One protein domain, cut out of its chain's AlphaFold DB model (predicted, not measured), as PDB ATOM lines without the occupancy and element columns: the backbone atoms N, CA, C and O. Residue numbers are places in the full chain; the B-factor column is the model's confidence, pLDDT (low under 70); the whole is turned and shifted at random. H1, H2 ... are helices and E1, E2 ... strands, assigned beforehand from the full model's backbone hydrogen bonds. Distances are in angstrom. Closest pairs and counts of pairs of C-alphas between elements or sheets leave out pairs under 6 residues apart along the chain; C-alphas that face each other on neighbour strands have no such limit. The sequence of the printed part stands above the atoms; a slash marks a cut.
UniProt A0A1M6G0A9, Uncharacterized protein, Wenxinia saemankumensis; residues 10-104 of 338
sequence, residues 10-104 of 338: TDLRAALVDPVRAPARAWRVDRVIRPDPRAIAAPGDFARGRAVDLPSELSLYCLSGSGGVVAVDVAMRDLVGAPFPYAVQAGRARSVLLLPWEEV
ATOM      1  N   THR A  10     166.524 228.357 233.619       60.59
ATOM      2  CA  THR A  10     165.675 227.557 234.497       60.59
ATOM      3  C   THR A  10     166.106 226.087 234.560       60.59
ATOM      4  O   THR A  10     166.113 225.520 235.654       60.59
ATOM      5  N   ASP A  11     166.516 225.500 233.434       74.50
ATOM      6  CA  ASP A  11     166.882 224.083 233.303       74.50
ATOM      7  C   ASP A  11     168.242 223.795 233.956       74.50
ATOM      8  O   ASP A  11     168.373 222.912 234.802       74.50
ATOM      9  N   LEU A  12     169.238 224.658 233.705       81.06
ATOM     10  CA  LEU A  12     170.539 224.550 234.371       81.06
ATOM     11  C   LEU A  12     170.395 224.677 235.892       81.06
ATOM     12  O   LEU A  12     171.000 223.911 236.632       81.06
ATOM     13  N   ARG A  13     169.573 225.615 236.379       84.00
ATOM     14  CA  ARG A  13     169.324 225.759 237.819       84.00
ATOM     15  C   ARG A  13     168.717 224.490 238.412       84.00
ATOM     16  O   ARG A  13     169.185 224.051 239.460       84.00
ATOM     17  N   ALA A  14     167.688 223.930 237.770       82.94
ATOM     18  CA  ALA A  14     167.065 222.689 238.221       82.94
ATOM     19  C   ALA A  14     168.108 221.568 238.299       82.94
ATOM     20  O   ALA A  14     168.269 220.978 239.359       82.94
ATOM     21  N   ALA A  15     168.931 221.402 237.261       82.62
ATOM     22  CA  ALA A  15     170.020 220.430 237.249       82.62
ATOM     23  C   ALA A  15     171.107 220.689 238.314       82.62
ATOM     24  O   ALA A  15     171.820 219.771 238.723       82.62
ATOM     25  N   LEU A  16     171.279 221.929 238.787       84.94
ATOM     26  CA  LEU A  16     172.213 222.209 239.875       84.94
ATOM     27  C   LEU A  16     171.656 221.789 241.242       84.94
ATOM     28  O   LEU A  16     172.434 221.286 242.046       84.94
ATOM     29  N   VAL A  17     170.370 222.023 241.507       86.06
ATOM     30  CA  VAL A  17     169.740 221.775 242.820       86.06
ATOM     31  C   VAL A  17     169.228 220.339 242.941       86.06
ATOM     32  O   VAL A  17     169.356 219.731 243.998       86.06
ATOM     33  N   ASP A  18     168.696 219.798 241.851       82.69
ATOM     34  CA  ASP A  18     168.174 218.441 241.727       82.69
ATOM     35  C   ASP A  18     168.756 217.800 240.454       82.69
ATOM     36  O   ASP A  18     168.117 217.776 239.395       82.69
ATOM     37  N   PRO A  19     170.037 217.384 240.489       77.19
ATOM     38  CA  PRO A  19     170.670 216.790 239.327       77.19
ATOM     39  C   PRO A  19     169.973 215.477 238.983       77.19
ATOM     40  O   PRO A  19     169.998 214.519 239.758       77.19
ATOM     41  N   VAL A  20     169.416 215.395 237.772       71.00
ATOM     42  CA  VAL A  20     168.986 214.111 237.214       71.00
ATOM     43  C   VAL A  20     170.198 213.186 237.213       71.00
ATOM     44  O   VAL A  20     171.194 213.451 236.534       71.00
ATOM     45  N   ARG A  21     170.111 212.093 237.978       74.69
ATOM     46  CA  ARG A  21     171.153 211.068 238.048       74.69
ATOM     47  C   ARG A  21     171.258 210.343 236.714       74.69
ATOM     48  O   ARG A  21     170.625 209.315 236.485       74.69
ATOM     49  N   ALA A  22     172.055 210.900 235.815       71.81
ATOM     50  CA  ALA A  22     172.521 210.182 234.649       71.81
ATOM     51  C   ALA A  22     173.661 209.246 235.082       71.81
ATOM     52  O   ALA A  22     174.537 209.681 235.834       71.81
ATOM     53  N   PRO A  23     173.679 207.982 234.618       80.00
ATOM     54  CA  PRO A  23     174.822 207.112 234.856       80.00
ATOM     55  C   PRO A  23     176.074 207.742 234.245       80.00
ATOM     56  O   PRO A  23     175.969 208.429 233.219       80.00
ATOM     57  N   ALA A  24     177.242 207.481 234.835       84.88
ATOM     58  CA  ALA A  24     178.498 207.856 234.212       84.88
ATOM     59  C   ALA A  24     178.599 207.295 232.795       84.88
ATOM     60  O   ALA A  24     178.209 206.162 232.496       84.88
ATOM     61  N   ARG A  25     179.107 208.133 231.897       87.44
ATOM     62  CA  ARG A  25     179.304 207.790 230.492       87.44
ATOM     63  C   ARG A  25     180.676 208.262 230.068       87.44
ATOM     64  O   ARG A  25     181.016 209.422 230.288       87.44
ATOM     65  N   ALA A  26     181.426 207.376 229.427       89.19
ATOM     66  CA  ALA A  26     182.714 207.684 228.834       89.19
ATOM     67  C   ALA A  26     182.663 207.491 227.321       89.19
ATOM     68  O   ALA A  26     182.074 206.534 226.813       89.19
ATOM     69  N   TRP A  27     183.311 208.401 226.606       92.56
ATOM     70  CA  TRP A  27     183.471 208.345 225.161       92.56
ATOM     71  C   TRP A  27     184.924 208.592 224.799       92.56
ATOM     72  O   TRP A  27     185.611 209.392 225.434       92.56
ATOM     73  N   ARG A  28     185.375 207.948 223.728       93.81
ATOM     74  CA  ARG A  28     186.639 208.292 223.088       93.81
ATOM     75  C   ARG A  28     186.576 209.726 222.550       93.81
ATOM     76  O   ARG A  28     185.547 210.150 222.025       93.81
ATOM     77  N   VAL A  29     187.691 210.442 222.642       91.88
ATOM     78  CA  VAL A  29     187.903 211.710 221.940       91.88
ATOM     79  C   VAL A  29     188.292 211.406 220.498       91.88
ATOM     80  O   VAL A  29     189.371 210.870 220.244       91.88
ATOM     81  N   ASP A  30     187.426 211.761 219.550       90.69
ATOM     82  CA  ASP A  30     187.753 211.653 218.122       90.69
ATOM     83  C   ASP A  30     188.553 212.869 217.646       90.69
ATOM     84  O   ASP A  30     189.452 212.756 216.813       90.69
ATOM     85  N   ARG A  31     188.223 214.049 218.184       91.88
ATOM     86  CA  ARG A  31     188.870 215.321 217.849       91.88
ATOM     87  C   ARG A  31     188.679 216.346 218.963       91.88
ATOM     88  O   ARG A  31     187.612 216.405 219.566       91.88
ATOM     89  N   VAL A  32     189.668 217.210 219.160       90.88
ATOM     90  CA  VAL A  32     189.561 218.409 220.007       90.88
ATOM     91  C   VAL A  32     189.007 219.566 219.168       90.88
ATOM     92  O   VAL A  32     189.550 219.879 218.109       90.88
ATOM     93  N   ILE A  33     187.916 220.185 219.613       89.38
ATOM     94  CA  ILE A  33     187.216 221.288 218.938       89.38
ATOM     95  C   ILE A  33     187.287 222.531 219.828       89.38
ATOM     96  O   ILE A  33     186.290 222.965 220.395       89.38
ATOM     97  N   ARG A  34     188.481 223.110 219.958       86.06
ATOM     98  CA  ARG A  34     188.695 224.305 220.779       86.06
ATOM     99  C   ARG A  34     189.159 225.482 219.914       86.06
ATOM    100  O   ARG A  34     190.339 225.540 219.575       86.06
ATOM    101  N   PRO A  35     188.254 226.399 219.528       78.12
ATOM    102  CA  PRO A  35     188.586 227.480 218.602       78.12
ATOM    103  C   PRO A  35     189.416 228.597 219.251       78.12
ATOM    104  O   PRO A  35     190.256 229.184 218.577       78.12
ATOM    105  N   ASP A  36     189.213 228.877 220.545       81.25
ATOM    106  CA  ASP A  36     190.013 229.849 221.298       81.25
ATOM    107  C   ASP A  36     190.784 229.137 222.422       81.25
ATOM    108  O   ASP A  36     190.167 228.597 223.350       81.25
ATOM    109  N   PRO A  37     192.129 229.140 222.403       76.88
ATOM    110  CA  PRO A  37     192.915 228.552 223.480       76.88
ATOM    111  C   PRO A  37     192.642 229.214 224.838       76.88
ATOM    112  O   PRO A  37     192.775 228.544 225.856       76.88
ATOM    113  N   ARG A  38     192.193 230.474 224.888       77.31
ATOM    114  CA  ARG A  38     191.976 231.233 226.133       77.31
ATOM    115  C   ARG A  38     190.619 230.990 226.788       77.31
ATOM    116  O   ARG A  38     190.473 231.339 227.964       77.31
ATOM    117  N   ALA A  39     189.663 230.414 226.057       86.25
ATOM    118  CA  ALA A  39     188.297 230.214 226.527       86.25
ATOM    119  C   ALA A  39     188.236 229.418 227.845       86.25
ATOM    120  O   ALA A  39     189.191 228.775 228.286       86.25
ATOM    121  N   ILE A  40     187.096 229.464 228.517       88.62
ATOM    122  CA  ILE A  40     186.843 228.549 229.633       88.62
ATOM    123  C   ILE A  40     186.606 227.164 229.029       88.62
ATOM    124  O   ILE A  40     185.890 227.052 228.035       88.62
ATOM    125  N   ALA A  41     187.234 226.130 229.591       90.62
ATOM    126  CA  ALA A  41     186.975 224.749 229.210       90.62
ATOM    127  C   ALA A  41     185.479 224.436 229.234       90.62
ATOM    128  O   ALA A  41     184.778 224.750 230.201       90.62
ATOM    129  N   ALA A  42     185.003 223.808 228.165       91.06
ATOM    130  CA  ALA A  42     183.598 223.487 227.991       91.06
ATOM    131  C   ALA A  42     183.422 222.049 227.485       91.06
ATOM    132  O   ALA A  42     184.301 221.517 226.805       91.06
ATOM    133  N   PRO A  43     182.257 221.415 227.720       88.56
ATOM    134  CA  PRO A  43     181.990 220.074 227.198       88.56
ATOM    135  C   PRO A  43     182.110 219.978 225.667       88.56
ATOM    136  O   PRO A  43     182.388 218.904 225.140       88.56
ATOM    137  N   GLY A  44     181.887 221.093 224.961       89.81
ATOM    138  CA  GLY A  44     181.989 221.197 223.504       89.81
ATOM    139  C   GLY A  44     183.417 221.161 222.952       89.81
ATOM    140  O   GLY A  44     183.573 221.040 221.741       89.81
ATOM    141  N   ASP A  45     184.442 221.198 223.811       91.19
ATOM    142  CA  ASP A  45     185.850 221.147 223.394       91.19
ATOM    143  C   ASP A  45     186.255 219.777 222.816       91.19
ATOM    144  O   ASP A  45     187.348 219.636 222.266       91.19
ATOM    145  N   PHE A  46     185.385 218.763 222.889       90.62
ATOM    146  CA  PHE A  46     185.658 217.412 222.405       90.62
ATOM    147  C   PHE A  46     184.541 216.872 221.506       90.62
ATOM    148  O   PHE A  46     183.367 216.829 221.881       90.62
ATOM    149  N   ALA A  47     184.925 216.367 220.334       89.44
ATOM    150  CA  ALA A  47     184.070 215.532 219.502       89.44
ATOM    151  C   ALA A  47     183.945 214.140 220.134       89.44
ATOM    152  O   ALA A  47     184.951 213.448 220.329       89.44
ATOM    153  N   ARG A  48     182.711 213.735 220.446       89.12
ATOM    154  CA  ARG A  48     182.420 212.428 221.044       89.12
ATOM    155  C   ARG A  48     182.479 211.332 219.987       89.12
ATOM    156  O   ARG A  48     181.710 211.372 219.031       89.12
ATOM    157  N   GLY A  49     183.343 210.352 220.219       88.00
ATOM    158  CA  GLY A  49     183.392 209.107 219.468       88.00
ATOM    159  C   GLY A  49     182.615 207.981 220.139       88.00
ATOM    160  O   GLY A  49     181.596 208.185 220.803       88.00
ATOM    161  N   ARG A  50     183.116 206.752 219.974       90.31
ATOM    162  CA  ARG A  50     182.505 205.544 220.554       90.31
ATOM    163  C   ARG A  50     182.563 205.529 222.083       90.31
ATOM    164  O   ARG A  50     183.490 206.082 222.674       90.31
ATOM    165  N   ALA A  51     181.617 204.826 222.703       91.94
ATOM    166  CA  ALA A  51     181.662 204.527 224.131       91.94
ATOM    167  C   ALA A  51     182.909 203.694 224.487       91.94
ATOM    168  O   ALA A  51     183.369 202.881 223.678       91.94
ATOM    169  N   VAL A  52     183.452 203.919 225.680       91.94
ATOM    170  CA  VAL A  52     184.624 203.216 226.225       91.94
ATOM    171  C   VAL A  52     184.417 202.911 227.708       91.94
ATOM    172  O   VAL A  52     183.530 203.489 228.337       91.94
ATOM    173  N   ASP A  53     185.243 202.024 228.259       88.62
ATOM    174  CA  ASP A  53     185.271 201.757 229.697       88.62
ATOM    175  C   ASP A  53     185.821 202.955 230.485       88.62
ATOM    176  O   ASP A  53     186.568 203.787 229.958       88.62
ATOM    177  N   LEU A  54     185.451 203.037 231.766       82.56
ATOM    178  CA  LEU A  54     185.904 204.100 232.661       82.56
ATOM    179  C   LEU A  54     187.415 203.957 232.944       82.56
ATOM    180  O   LEU A  54     187.841 202.915 233.448       82.56
ATOM    181  N   PRO A  55     188.235 204.987 232.668       84.88
ATOM    182  CA  PRO A  55     189.642 205.008 233.055       84.88
ATOM    183  C   PRO A  55     189.801 205.039 234.578       84.88
ATOM    184  O   PRO A  55     188.955 205.570 235.296       84.88
ATOM    185  N   SER A  56     190.931 204.530 235.071       83.50
ATOM    186  CA  SER A  56     191.252 204.511 236.505       83.50
ATOM    187  C   SER A  56     191.762 205.847 237.051       83.50
ATOM    188  O   SER A  56     191.598 206.127 238.238       83.50
ATOM    189  N   GLU A  57     192.389 206.671 236.207       89.50
ATOM    190  CA  GLU A  57     192.936 207.974 236.585       89.50
ATOM    191  C   GLU A  57     192.290 209.075 235.754       89.50
ATOM    192  O   GLU A  57     192.358 209.070 234.525       89.50
ATOM    193  N   LEU A  58     191.671 210.024 236.451       94.25
ATOM    194  CA  LEU A  58     190.901 211.102 235.854       94.25
ATOM    195  C   LEU A  58     191.319 212.450 236.436       94.25
ATOM    196  O   LEU A  58     191.813 212.540 237.562       94.25
ATOM    197  N   SER A  59     191.061 213.505 235.673       96.56
ATOM    198  CA  SER A  59     191.044 214.878 236.168       96.56
ATOM    199  C   SER A  59     189.765 215.576 235.735       96.56
ATOM    200  O   SER A  59     189.235 215.336 234.648       96.56
ATOM    201  N   LEU A  60     189.262 216.458 236.598       96.75
ATOM    202  CA  LEU A  60     188.102 217.290 236.294       96.75
ATOM    203  C   LEU A  60     188.490 218.339 235.249       96.75
ATOM    204  O   LEU A  60     189.487 219.044 235.409       96.75
ATOM    205  N   TYR A  61     187.692 218.435 234.191       96.19
ATOM    206  CA  TYR A  61     187.895 219.368 233.088       96.19
ATOM    207  C   TYR A  61     187.035 220.623 233.265       96.19
ATOM    208  O   TYR A  61     187.554 221.724 233.424       96.19
ATOM    209  N   CYS A  62     185.709 220.463 233.298       95.31
ATOM    210  CA  CYS A  62     184.763 221.574 233.423       95.31
ATOM    211  C   CYS A  62     183.406 221.112 233.970       95.31
ATOM    212  O   CYS A  62     183.152 219.917 234.116       95.31
ATOM    213  N   LEU A  63     182.516 222.061 234.261       92.50
ATOM    214  CA  LEU A  63     181.123 221.754 234.586       92.50
ATOM    215  C   LEU A  63     180.337 221.345 233.338       92.50
ATOM    216  O   LEU A  63     180.519 221.911 232.261       92.50
ATOM    217  N   SER A  64     179.414 220.398 233.500       88.94
ATOM    218  CA  SER A  64     178.433 220.077 232.465       88.94
ATOM    219  C   SER A  64     177.203 220.976 232.587       88.94
ATOM    220  O   SER A  64     176.749 221.277 233.691       88.94
ATOM    221  N   GLY A  65     176.587 221.315 231.451       79.94
ATOM    222  CA  GLY A  65     175.269 221.962 231.421       79.94
ATOM    223  C   GLY A  65     174.144 221.108 232.028       79.94
ATOM    224  O   GLY A  65     173.094 221.633 232.364       79.94
ATOM    225  N   SER A  66     174.374 219.805 232.221       78.81
ATOM    226  CA  SER A  66     173.431 218.872 232.854       78.81
ATOM    227  C   SER A  66     173.566 218.783 234.380       78.81
ATOM    228  O   SER A  66     173.079 217.828 234.977       78.81
ATOM    229  N   GLY A  67     174.319 219.687 235.016       78.94
ATOM    230  CA  GLY A  67     174.561 219.662 236.464       78.94
ATOM    231  C   GLY A  67     175.626 218.661 236.935       78.94
ATOM    232  O   GLY A  67     175.999 218.699 238.104       78.94
ATOM    233  N   GLY A  68     176.150 217.809 236.046       89.00
ATOM    234  CA  GLY A  68     177.296 216.924 236.307       89.00
ATOM    235  C   GLY A  68     178.653 217.601 236.081       89.00
ATOM    236  O   GLY A  68     178.748 218.824 235.940       89.00
ATOM    237  N   VAL A  69     179.711 216.799 235.983       93.94
ATOM    238  CA  VAL A  69     181.070 217.266 235.677       93.94
ATOM    239  C   VAL A  69     181.634 216.525 234.468       93.94
ATOM    240  O   VAL A  69     181.368 215.342 234.264       93.94
ATOM    241  N   VAL A  70     182.412 217.231 233.656       95.00
ATOM    242  CA  VAL A  70     183.220 216.621 232.605       95.00
ATOM    243  C   VAL A  70     184.591 216.291 233.177       95.00
ATOM    244  O   VAL A  70     185.248 217.170 233.735       95.00
ATOM    245  N   ALA A  71     185.036 215.050 233.010       96.25
ATOM    246  CA  ALA A  71     186.379 214.596 233.355       96.25
ATOM    247  C   ALA A  71     187.099 214.038 232.121       96.25
ATOM    248  O   ALA A  71     186.463 213.677 231.129       96.25
ATOM    249  N   VAL A  72     188.426 213.969 232.182       96.75
ATOM    250  CA  VAL A  72     189.274 213.396 231.127       96.75
ATOM    251  C   VAL A  72     190.274 212.404 231.704       96.75
ATOM    252  O   VAL A  72     190.635 212.501 232.878       96.75
ATOM    253  N   ASP A  73     190.755 211.486 230.869       95.88
ATOM    254  CA  ASP A  73     191.757 210.456 231.192       95.88
ATOM    255  C   ASP A  73     193.194 210.995 231.277       95.88
ATOM    256  O   ASP A  73     194.142 210.457 230.705       95.88
ATOM    257  N   VAL A  74     193.354 212.090 232.015       96.31
ATOM    258  CA  VAL A  74     194.643 212.691 232.355       96.31
ATOM    259  C   VAL A  74     194.729 212.753 233.870       96.31
ATOM    260  O   VAL A  74     193.853 213.334 234.507       96.31
ATOM    261  N   ALA A  75     195.767 212.166 234.460       95.38
ATOM    262  CA  ALA A  75     195.926 212.130 235.909       95.38
ATOM    263  C   ALA A  75     196.153 213.537 236.493       95.38
ATOM    264  O   ALA A  75     196.879 214.340 235.912       95.38
ATOM    265  N   MET A  76     195.614 213.824 237.687       95.38
ATOM    266  CA  MET A  76     195.819 215.123 238.360       95.38
ATOM    267  C   MET A  76     197.303 215.472 238.570       95.38
ATOM    268  O   MET A  76     197.691 216.624 238.389       95.38
ATOM    269  N   ARG A  77     198.158 214.484 238.875       95.88
ATOM    270  CA  ARG A  77     199.614 214.685 239.036       95.88
ATOM    271  C   ARG A  77     200.299 215.230 237.781       95.88
ATOM    272  O   ARG A  77     201.261 215.980 237.890       95.88
ATOM    273  N   ASP A  78     199.774 214.908 236.601       96.06
ATOM    274  CA  ASP A  78     200.325 215.363 235.324       96.06
ATOM    275  C   ASP A  78     199.994 216.837 235.038       96.06
ATOM    276  O   ASP A  78     200.509 217.418 234.081       96.06
ATOM    277  N   LEU A  79     199.112 217.434 235.845       97.19
ATOM    278  CA  LEU A  79     198.698 218.832 235.754       97.19
ATOM    279  C   LEU A  79     199.464 219.731 236.734       97.19
ATOM    280  O   LEU A  79     199.361 220.956 236.645       97.19
ATOM    281  N   VAL A  80     200.225 219.147 237.664       97.62
ATOM    282  CA  VAL A  80     200.999 219.890 238.663       97.62
ATOM    283  C   VAL A  80     202.039 220.769 237.971       97.62
ATOM    284  O   VAL A  80     202.802 220.321 237.118       97.62
ATOM    285  N   GLY A  81     202.054 222.052 238.329       94.50
ATOM    286  CA  GLY A  81     202.970 223.044 237.764       94.50
ATOM    287  C   GLY A  81     202.617 223.516 236.348       94.50
ATOM    288  O   GLY A  81     203.219 224.481 235.873       94.50
ATOM    289  N   ALA A  82     201.627 222.912 235.681       93.00
ATOM    290  CA  ALA A  82     201.150 223.412 234.398       93.00
ATOM    291  C   ALA A  82     200.418 224.755 234.601       93.00
ATOM    292  O   ALA A  82     199.505 224.831 235.427       93.00
ATOM    293  N   PRO A  83     200.759 225.824 233.855       86.06
ATOM    294  CA  PRO A  83     200.099 227.123 234.011       86.06
ATOM    295  C   PRO A  83     198.635 227.093 233.554       86.06
ATOM    296  O   PRO A  83     197.814 227.832 234.097       86.06
ATOM    297  N   PHE A  84     198.320 226.224 232.585       88.94
ATOM    298  CA  PHE A  84     196.996 226.046 231.991       88.94
ATOM    299  C   PHE A  84     196.654 224.548 231.862       88.94
ATOM    300  O   PHE A  84     196.804 223.974 230.780       88.94
ATOM    301  N   PRO A  85     196.208 223.876 232.939       92.69
ATOM    302  CA  PRO A  85     195.875 222.452 232.908       92.69
ATOM    303  C   PRO A  85     194.860 222.058 231.844       92.69
ATOM    304  O   PRO A  85     195.038 221.016 231.224       92.69
ATOM    305  N   TYR A  86     193.875 222.912 231.543       92.50
ATOM    306  CA  TYR A  86     192.910 222.641 230.472       92.50
ATOM    307  C   TYR A  86     193.587 222.418 229.110       92.50
ATOM    308  O   TYR A  86     193.076 221.654 228.296       92.50
ATOM    309  N   ALA A  87     194.731 223.060 228.845       91.88
ATOM    310  CA  ALA A  87     195.459 222.905 227.588       91.88
ATOM    311  C   ALA A  87     196.192 221.557 227.550       91.88
ATOM    312  O   ALA A  87     196.175 220.872 226.528       91.88
ATOM    313  N   VAL A  88     196.771 221.143 228.682       94.75
ATOM    314  CA  VAL A  88     197.379 219.812 228.850       94.75
ATOM    315  C   VAL A  88     196.316 218.724 228.706       94.75
ATOM    316  O   VAL A  88     196.513 217.768 227.962       94.75
ATOM    317  N   GLN A  89     195.174 218.900 229.373       96.00
ATOM    318  CA  GLN A  89     194.014 218.019 229.289       96.00
ATOM    319  C   GLN A  89     193.516 217.907 227.847       96.00
ATOM    320  O   GLN A  89     193.457 216.805 227.315       96.00
ATOM    321  N   ALA A  90     193.246 219.031 227.176       93.44
ATOM    322  CA  ALA A  90     192.783 219.035 225.791       93.44
ATOM    323  C   ALA A  90     193.783 218.361 224.839       93.44
ATOM    324  O   ALA A  90     193.378 217.597 223.973       93.44
ATOM    325  N   GLY A  91     195.086 218.598 225.013       93.38
ATOM    326  CA  GLY A  91     196.118 218.024 224.149       93.38
ATOM    327  C   GLY A  91     196.406 216.536 224.379       93.38
ATOM    328  O   GLY A  91     196.965 215.890 223.494       93.38
ATOM    329  N   ARG A  92     196.068 215.984 225.554       95.56
ATOM    330  CA  ARG A  92     196.432 214.607 225.944       95.56
ATOM    331  C   ARG A  92     195.247 213.668 226.126       95.56
ATOM    332  O   ARG A  92     195.460 212.457 226.056       95.56
ATOM    333  N   ALA A  93     194.048 214.195 226.363       96.06
ATOM    334  CA  ALA A  93     192.860 213.390 226.602       96.06
ATOM    335  C   ALA A  93     192.571 212.480 225.404       96.06
ATOM    336  O   ALA A  93     192.474 212.927 224.260       96.06
ATOM    337  N   ARG A  94     192.410 211.187 225.679       95.31
ATOM    338  CA  ARG A  94     191.940 210.182 224.719       95.31
ATOM    339  C   ARG A  94     190.493 209.795 224.993       95.31
ATOM    340  O   ARG A  94     189.834 209.265 224.096       95.31
ATOM    341  N   SER A  95     189.998 210.100 226.189       94.75
ATOM    342  CA  SER A  95     188.652 209.787 226.646       94.75
ATOM    343  C   SER A  95     188.079 210.949 227.454       94.75
ATOM    344  O   SER A  95     188.772 211.576 228.253       94.75
ATOM    345  N   VAL A  96     186.792 211.223 227.255       94.62
ATOM    346  CA  VAL A  96     186.020 212.232 227.987       94.62
ATOM    347  C   VAL A  96     184.855 211.548 228.668       94.62
ATOM    348  O   VAL A  96     184.188 210.692 228.085       94.62
ATOM    349  N   LEU A  97     184.595 211.960 229.900       93.88
ATOM    350  CA  LEU A  97     183.574 211.393 230.749       93.88
ATOM    351  C   LEU A  97     182.602 212.469 231.190       93.88
ATOM    352  O   LEU A  97     183.016 213.563 231.560       93.88
ATOM    353  N   LEU A  98     181.319 212.134 231.191       92.56
ATOM    354  CA  LEU A  98     180.313 212.866 231.940       92.56
ATOM    355  C   LEU A  98     180.021 212.066 233.206       92.56
ATOM    356  O   LEU A  98     179.493 210.958 233.116       92.56
ATOM    357  N   LEU A  99     180.376 212.635 234.355       91.81
ATOM    358  CA  LEU A  99     180.212 212.010 235.660       91.81
ATOM    359  C   LEU A  99     179.121 212.728 236.467       91.81
ATOM    360  O   LEU A  99     179.067 213.969 236.458       91.81
ATOM    361  N   PRO A 100     178.270 211.986 237.194       91.88
ATOM    362  CA  PRO A 100     177.507 212.558 238.292       91.88
ATOM    363  C   PRO A 100     178.459 212.974 239.429       91.88
ATOM    364  O   PRO A 100     179.548 212.422 239.591       91.88
ATOM    365  N   TRP A 101     178.070 213.967 240.232       91.31
ATOM    366  CA  TRP A 101     178.932 214.485 241.307       91.31
ATOM    367  C   TRP A 101     179.164 213.481 242.433       91.31
ATOM    368  O   TRP A 101     180.169 213.563 243.135       91.31
ATOM    369  N   GLU A 102     178.262 212.522 242.596       90.00
ATOM    370  CA  GLU A 102     178.398 211.422 243.540       90.00
ATOM    371  C   GLU A 102     179.602 210.524 243.227       90.00
ATOM    372  O   GLU A 102     180.167 209.943 244.147       90.00
ATOM    373  N   GLU A 103     180.030 210.462 241.963       90.44
ATOM    374  CA  GLU A 103     181.225 209.724 241.535       90.44
ATOM    375  C   GLU A 103     182.514 210.559 241.638       90.44
ATOM    376  O   GLU A 103     183.622 210.032 241.525       90.44
ATOM    377  N   VAL A 104     182.392 211.867 241.892       91.12
ATOM    378  CA  VAL A 104     183.535 212.735 242.186       91.12
ATOM    379  C   VAL A 104     183.884 212.578 243.656       91.12
ATOM    380  O   VAL A 104     183.359 213.277 244.528       91.12
TER     381      VAL A 104
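What this domain is: This is residues 10 to 104 of the 338 residues of an uncharacterized protein of Wenxinia saemankumensis (UniProt A0A1M6G0A9). A strongly twisted sheet of five antiparallel strands makes the core, with the helix H3 packed at one end of it, near E3, E1 and E4. The helix H1 lies off the sheet at the far end of the long axis, and the small helix H2 grazes the sheet near E3. The printed part has 95 residues, and along it come H1, E1, E2, E3, E4, H2, H3 and E5. The sheet's order is E2, E1, E5, E4, E3, and the class is mixed, helices and strands. The whole is compact, with a radius of gyration of the C-alphas of 13.1 A and spans of 34 by 29 by 25 A.

Where its parts are: H1 is residues 10 to 17, 10.9 A from first to last C-alpha, and begins with C-alpha 10 at (165.675, 227.557, 234.497). E1, residues 25 to 32, is 18.1 A long and bends by 61 degrees at residue 29. E2, residues 46 to 51, is 13.6 A long; E3, residues 59 to 63, is 12.2 A; E4, residues 69 to 72, is 10.1 A. H2 is residues 76 to 79, 5.4 A long, and H3 is residues 85 to 92, 10.5 A, with C-alpha 85 at (195.875, 222.452, 232.908). E5, residues 95 to 99, is 12.5 A long and ends with C-alpha 99 at (180.212, 212.010, 235.660).

How they stand to each other: In the sheet E2 and E3 are the edge strands, and they are apart. E1 and E2 form a hairpin, with N 47 and O 31 at 2.8 A, within hydrogen-bond range. E1 and E5 are antiparallel, with N 96 and O 27 at 2.8 A. E5 and E4 are antiparallel at 157 degrees, with N 97 and O 71 at 2.8 A. E3 and E4 form a hairpin, with N 61 and O 70 at 2.8 A. H3 is on the sheet at a height of 8.0 A, over none of its strands, but only just: 2 of its C-alphas fall on E2 and 2 on E3. The closest C-alphas of E3 and H3 are those of Tyr 61 and Tyr 86, 6.5 A apart. H2 is only just on the sheet, with 5 pairs of C-alphas within 10 A, and only grazes it. H2 and H3 are close but not clearly touching; their closest C-alphas, of Leu 79 and Pro 85, are 5.4 A apart. H1 is not on the sheet, and it is apart from H2 and H3. In H1 and H3 every O i to N i+4 pair is within hydrogen-bond range; H2 is too short for such a pair.

The domain as a whole: The C-alphas farthest apart, of Thr 10 and Gly 81, are 37.7 A apart. The printed part has no cut. The link E1 to E2, residues 33 to 45, is long. The mean pLDDT of the printed part is 88.9, and residue 10 is under 70.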